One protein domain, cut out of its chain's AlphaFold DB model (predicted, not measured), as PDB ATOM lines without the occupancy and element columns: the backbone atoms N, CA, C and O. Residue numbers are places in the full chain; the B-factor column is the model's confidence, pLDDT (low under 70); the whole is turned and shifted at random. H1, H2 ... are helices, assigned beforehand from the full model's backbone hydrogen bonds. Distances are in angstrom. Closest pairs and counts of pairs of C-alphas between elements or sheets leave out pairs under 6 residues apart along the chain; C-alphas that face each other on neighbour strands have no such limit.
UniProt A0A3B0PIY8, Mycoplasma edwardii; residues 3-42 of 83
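This is residues 3 to 42 of the 83 residues of a protein of Mycoplasma edwardii (UniProt A0A3B0PIY8). Three short helices whose centres form a triangle make a small head: H2 and H3 fold back on each other as a helical hairpin, and H1 packs steeply at the end of that hairpin where H2 begins and H3 ends. The two end stretches of the printed part, residues 3 to 6 and residues 33 to 42, run from this head toward the same end of the long axis. The printed part has 40 residues, with named helices in the order H1, H2, H3 and no named strand, and its class is all helix. It is compact, with a radius of gyration of the C-alphas of 9.6 A, and its C-alphas span 26 by 18 by 14 A.

The printed part begins at Ile 3, with its C-alpha at (-17.045, 30.602, -50.406). H1 holds residues 7 to 14, begins at C-alpha 7 at (-12.061, 40.184, -43.555) and is 11.1 A long from first to last C-alpha. H2 holds residues 18 to 24 and measures 10.4 A. H3 holds residues 26 to 32, measures 10.1 A and ends at C-alpha 32 at (-13.479, 41.665, -39.745). Residues 33 to 42 follow with no named element.

H1 touches H2, with the C-alphas of Val 11 and Val 18 the closest at 6.1 A. Their lines are about perpendicular at 71 degrees, only just beyond steep. H1 also touches H3, where the C-alphas of Ala 7 and Val 32 are the closest at 4.3 A. These two run opposite ways at a steep tilt of 69 degrees, only just short of about perpendicular. H2 and H3 form a helical hairpin and touch with 9 pairs of C-alphas within 8 A. Their closest C-alphas are those of Lys 22 and Lys 29, 4.0 A apart, and they run opposite ways at a shallow tilt of 20 degrees. In H2 and H3 every O i to N i+4 pair is within hydrogen-bond range, while in H1 3 of 4 are.

The two C-alphas farthest apart are those of Glu 19 and Gly 42, at 27.9 A, while those of Ile 3 and Gly 42, the first and last printed, are 8.9 A apart. The printed part has no cut. The links H1 to H2, of 3 residues, and H2 to H3, of 1 residue, are tight. The mean pLDDT of the printed part is 98.1, and no printed residue is under 70.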
ATOM      1  N   ILE A   3     -17.882  30.219 -51.550       98.19
ATOM      2  CA  ILE A   3     -17.045  30.602 -50.406       98.19
ATOM      3  C   ILE A   3     -17.535  31.955 -49.879       98.19
ATOM      4  O   ILE A   3     -17.930  32.824 -50.662       98.19
ATOM      5  N   ARG A   4     -17.603  32.105 -48.555       98.12
ATOM      6  CA  ARG A   4     -18.070  33.342 -47.921       98.12
ATOM      7  C   ARG A   4     -16.959  34.373 -47.848       98.12
ATOM      8  O   ARG A   4     -15.784  34.031 -47.838       98.12
ATOM      9  N   VAL A   5     -17.382  35.632 -47.823       97.75
ATOM     10  CA  VAL A   5     -16.506  36.792 -47.695       97.75
ATOM     11  C   VAL A   5     -15.672  36.681 -46.413       97.75
ATOM     12  O   VAL A   5     -16.193  36.308 -45.362       97.75
ATOM     13  N   ASP A   6     -14.386  36.984 -46.525       98.06
ATOM     14  CA  ASP A   6     -13.435  37.105 -45.418       98.06
ATOM     15  C   ASP A   6     -13.210  38.585 -45.044       98.06
ATOM     16  O   ASP A   6     -13.814  39.491 -45.629       98.06
ATOM     17  N   ALA A   7     -12.350  38.838 -44.053       98.00
ATOM     18  CA  ALA A   7     -12.061  40.184 -43.555       98.00
ATOM     19  C   ALA A   7     -11.524  41.142 -44.640       98.00
ATOM     20  O   ALA A   7     -11.888  42.318 -44.654       98.00
ATOM     21  N   ASP A   8     -10.716  40.655 -45.584       97.94
ATOM     22  CA  ASP A   8     -10.128  41.497 -46.633       97.94
ATOM     23  C   ASP A   8     -11.125  41.762 -47.762       97.94
ATOM     24  O   ASP A   8     -11.282  42.888 -48.251       97.94
ATOM     25  N   SER A   9     -11.837  40.720 -48.192       97.94
ATOM     26  CA  SER A   9     -12.807  40.827 -49.276       97.94
ATOM     27  C   SER A   9     -14.027  41.652 -48.882       97.94
ATOM     28  O   SER A   9     -14.529  42.368 -49.750       97.94
ATOM     29  N   ILE A  10     -14.455  41.652 -47.612       97.94
ATOM     30  CA  ILE A  10     -15.602  42.465 -47.171       97.94
ATOM     31  C   ILE A  10     -15.274  43.957 -47.218       97.94
ATOM     32  O   ILE A  10     -16.098  44.748 -47.673       97.94
ATOM     33  N   VAL A  11     -14.046  44.341 -46.857       98.25
ATOM     34  CA  VAL A  11     -13.539  45.720 -46.955       98.25
ATOM     35  C   VAL A  11     -13.392  46.115 -48.427       98.25
ATOM     36  O   VAL A  11     -13.956  47.114 -48.875       98.25
ATOM     37  N   ARG A  12     -12.733  45.274 -49.237       98.25
ATOM     38  CA  ARG A  12     -12.521  45.533 -50.671       98.25
ATOM     39  C   ARG A  12     -13.828  45.657 -51.465       98.25
ATOM     40  O   ARG A  12     -13.924  46.514 -52.338       98.25
ATOM     41  N   GLN A  13     -14.813  44.794 -51.207       97.94
ATOM     42  CA  GLN A  13     -16.082  44.773 -51.949       97.94
ATOM     43  C   GLN A  13     -17.044  45.876 -51.501       97.94
ATOM     44  O   GLN A  13     -17.738  46.443 -52.344       97.94
ATOM     45  N   SER A  14     -17.070  46.200 -50.203       97.25
ATOM     46  CA  SER A  14     -17.892  47.301 -49.679       97.25
ATOM     47  C   SER A  14     -17.330  48.680 -50.024       97.25
ATOM     48  O   SER A  14     -18.092  49.644 -50.055       97.25
ATOM     49  N   LYS A  15     -16.019  48.774 -50.308       97.94
ATOM     50  CA  LYS A  15     -15.274  50.035 -50.484       97.94
ATOM     51  C   LYS A  15     -15.289  50.921 -49.231       97.94
ATOM     52  O   LYS A  15     -15.083  52.126 -49.329       97.94
ATOM     53  N   MET A  16     -15.541  50.315 -48.076       97.94
ATOM     54  CA  MET A  16     -15.487  50.951 -46.768       97.94
ATOM     55  C   MET A  16     -14.124  50.693 -46.128       97.94
ATOM     56  O   MET A  16     -13.434  49.730 -46.458       97.94
ATOM     57  N   THR A  17     -13.745  51.533 -45.177       98.19
ATOM     58  CA  THR A  17     -12.649  51.253 -44.251       98.19
ATOM     59  C   THR A  17     -13.024  50.111 -43.302       98.19
ATOM     60  O   THR A  17     -14.195  49.817 -43.060       98.19
ATOM     61  N   VAL A  18     -12.012  49.480 -42.706       97.81
ATOM     62  CA  VAL A  18     -12.183  48.451 -41.665       97.81
ATOM     63  C   VAL A  18     -13.111  48.926 -40.537       97.81
ATOM     64  O   VAL A  18     -13.948  48.158 -40.069       97.81
ATOM     65  N   GLU A  19     -12.982  50.185 -40.111       98.06
ATOM     66  CA  GLU A  19     -13.770  50.741 -39.006       98.06
ATOM     67  C   GLU A  19     -15.229  50.989 -39.403       98.06
ATOM     68  O   GLU A  19     -16.146  50.672 -38.647       98.06
ATOM     69  N   GLU A  20     -15.468  51.468 -40.622       98.44
ATOM     70  CA  GLU A  20     -16.822  51.595 -41.167       98.44
ATOM     71  C   GLU A  20     -17.516  50.228 -41.256       98.44
ATOM     72  O   GLU A  20     -18.645  50.101 -40.784       98.44
ATOM     73  N   VAL A  21     -16.832  49.178 -41.741       98.25
ATOM     74  CA  VAL A  21     -17.400  47.814 -41.796       98.25
ATOM     75  C   VAL A  21     -17.745  47.290 -40.400       98.25
ATOM     76  O   VAL A  21     -18.825  46.726 -40.204       98.25
ATOM     77  N   LYS A  22     -16.875  47.494 -39.401       98.00
ATOM     78  CA  LYS A  22     -17.147  47.082 -38.011       98.00
ATOM     79  C   LYS A  22     -18.408  47.729 -37.437       98.00
ATOM     80  O   LYS A  22     -19.094  47.098 -36.636       98.00
ATOM     81  N   ASN A  23     -18.720  48.952 -37.855       98.25
ATOM     82  CA  ASN A  23     -19.863  49.710 -37.355       98.25
ATOM     83  C   ASN A  23     -21.183  49.406 -38.092       98.25
ATOM     84  O   ASN A  23     -22.232  49.860 -37.643       98.25
ATOM     85  N   VAL A  24     -21.174  48.590 -39.159       98.25
ATOM     86  CA  VAL A  24     -22.403  48.187 -39.877       98.25
ATOM     87  C   VAL A  24     -23.303  47.306 -39.009       98.25
ATOM     88  O   VAL A  24     -24.508  47.536 -38.923       98.25
ATOM     89  N   SER A  25     -22.750  46.252 -38.400       98.38
ATOM     90  CA  SER A  25     -23.493  45.365 -37.495       98.38
ATOM     91  C   SER A  25     -22.561  44.445 -36.692       98.38
ATOM     92  O   SER A  25     -21.401  44.259 -37.075       98.38
ATOM     93  N   PRO A  26     -23.064  43.772 -35.632       98.56
ATOM     94  CA  PRO A  26     -22.281  42.788 -34.880       98.56
ATOM     95  C   PRO A  26     -21.702  41.666 -35.752       98.56
ATOM     96  O   PRO A  26     -20.602  41.185 -35.485       98.56
ATOM     97  N   TYR A  27     -22.411  41.278 -36.817       98.25
ATOM     98  CA  TYR A  27     -21.934  40.278 -37.772       98.25
ATOM     99  C   TYR A  27     -20.707  40.777 -38.543       98.25
ATOM    100  O   TYR A  27     -19.688  40.096 -38.574       98.25
ATOM    101  N   HIS A  28     -20.768  41.986 -39.110       98.38
ATOM    102  CA  HIS A  28     -19.660  42.556 -39.886       98.38
ATOM    103  C   HIS A  28     -18.417  42.764 -39.019       98.38
ATOM    104  O   HIS A  28     -17.313  42.403 -39.427       98.38
ATOM    105  N   LYS A  29     -18.606  43.250 -37.783       98.50
ATOM    106  CA  LYS A  29     -17.533  43.324 -36.788       98.50
ATOM    107  C   LYS A  29     -16.890  41.961 -36.546       98.50
ATOM    108  O   LYS A  29     -15.670  41.856 -36.572       98.50
ATOM    109  N   ALA A  30     -17.694  40.916 -36.354       98.44
ATOM    110  CA  ALA A  30     -17.191  39.568 -36.104       98.44
ATOM    111  C   ALA A  30     -16.471  38.950 -37.320       98.44
ATOM    112  O   ALA A  30     -15.515  38.202 -37.121       98.44
ATOM    113  N   VAL A  31     -16.876  39.281 -38.554       98.19
ATOM    114  CA  VAL A  31     -16.153  38.886 -39.780       98.19
ATOM    115  C   VAL A  31     -14.782  39.562 -39.836       98.19
ATOM    116  O   VAL A  31     -13.773  38.882 -39.983       98.19
ATOM    117  N   VAL A  32     -14.728  40.885 -39.664       98.12
ATOM    118  CA  VAL A  32     -13.479  41.665 -39.745       98.12
ATOM    119  C   VAL A  32     -12.514  41.343 -38.598       98.12
ATOM    120  O   VAL A  32     -11.301  41.372 -38.777       98.12
ATOM    121  N   GLU A  33     -13.036  41.007 -37.418       98.06
ATOM    122  CA  GLU A  33     -12.243  40.552 -36.269       98.06
ATOM    123  C   GLU A  33     -11.890  39.052 -36.328       98.06
ATOM    124  O   GLU A  33     -11.349  38.527 -35.357       98.06
ATOM    125  N   ASN A  34     -12.196  38.354 -37.432       97.75
ATOM    126  CA  ASN A  34     -11.959  36.914 -37.618       97.75
ATOM    127  C   ASN A  34     -12.521  36.035 -36.478       97.75
ATOM    128  O   ASN A  34     -11.963  34.993 -36.138       97.75
ATOM    129  N   LYS A  35     -13.642  36.447 -35.871       98.38
ATOM    130  CA  LYS A  35     -14.332  35.691 -34.808       98.38
ATOM    131  C   LYS A  35     -15.260  34.610 -35.356       98.38
ATOM    132  O   LYS A  35     -15.617  33.687 -34.629       98.38
ATOM    133  N   LEU A  36     -15.685  34.743 -36.612       97.88
ATOM    134  CA  LEU A  36     -16.485  33.743 -37.314       97.88
ATOM    135  C   LEU A  36     -15.575  32.840 -38.159       97.88
ATOM    136  O   LEU A  36     -14.613  33.339 -38.744       97.88
ATOM    137  N   PRO A  37     -15.867  31.531 -38.259       97.94
ATOM    138  CA  PRO A  37     -15.084  30.633 -39.096       97.94
ATOM    139  C   PRO A  37     -15.278  30.952 -40.583       97.94
ATOM    140  O   PRO A  37     -16.354  31.381 -41.012       97.94
ATOM    141  N   LEU A  38     -14.258  30.660 -41.391       98.12
ATOM    142  CA  LEU A  38     -14.404  30.643 -42.844       98.12
ATOM    143  C   LEU A  38     -15.370  29.524 -43.242       98.12
ATOM    144  O   LEU A  38     -15.284  28.400 -42.748       98.12
ATOM    145  N   THR A  39     -16.302  29.834 -44.140       98.25
ATOM    146  CA  THR A  39     -17.343  28.892 -44.558       98.25
ATOM    147  C   THR A  39     -17.548  28.907 -46.066       98.25
ATOM    148  O   THR A  39     -17.259  29.879 -46.766       98.25
ATOM    149  N   ILE A  40     -18.106  27.810 -46.569       98.31
ATOM    150  CA  ILE A  40     -18.722  27.711 -47.889       98.31
ATOM    151  C   ILE A  40     -20.192  27.359 -47.685       98.31
ATOM    152  O   ILE A  40     -20.530  26.550 -46.826       98.31
ATOM    153  N   GLY A  41     -21.085  27.974 -48.455       97.88
ATOM    154  CA  GLY A  41     -22.505  27.658 -48.340       97.88
ATOM    155  C   GLY A  41     -23.328  28.065 -49.551       97.88
ATOM    156  O   GLY A  41     -22.839  28.641 -50.529       97.88
ATOM    157  N   GLY A  42     -24.627  27.803 -49.494       97.56
ATOM    158  CA  GLY A  42     -25.564  28.193 -50.541       97.56
ATOM    159  C   GLY A  42     -26.997  27.827 -50.192       97.56
ATOM    160  O   GLY A  42     -27.241  27.176 -49.185       97.56
TER     161      GLY A  42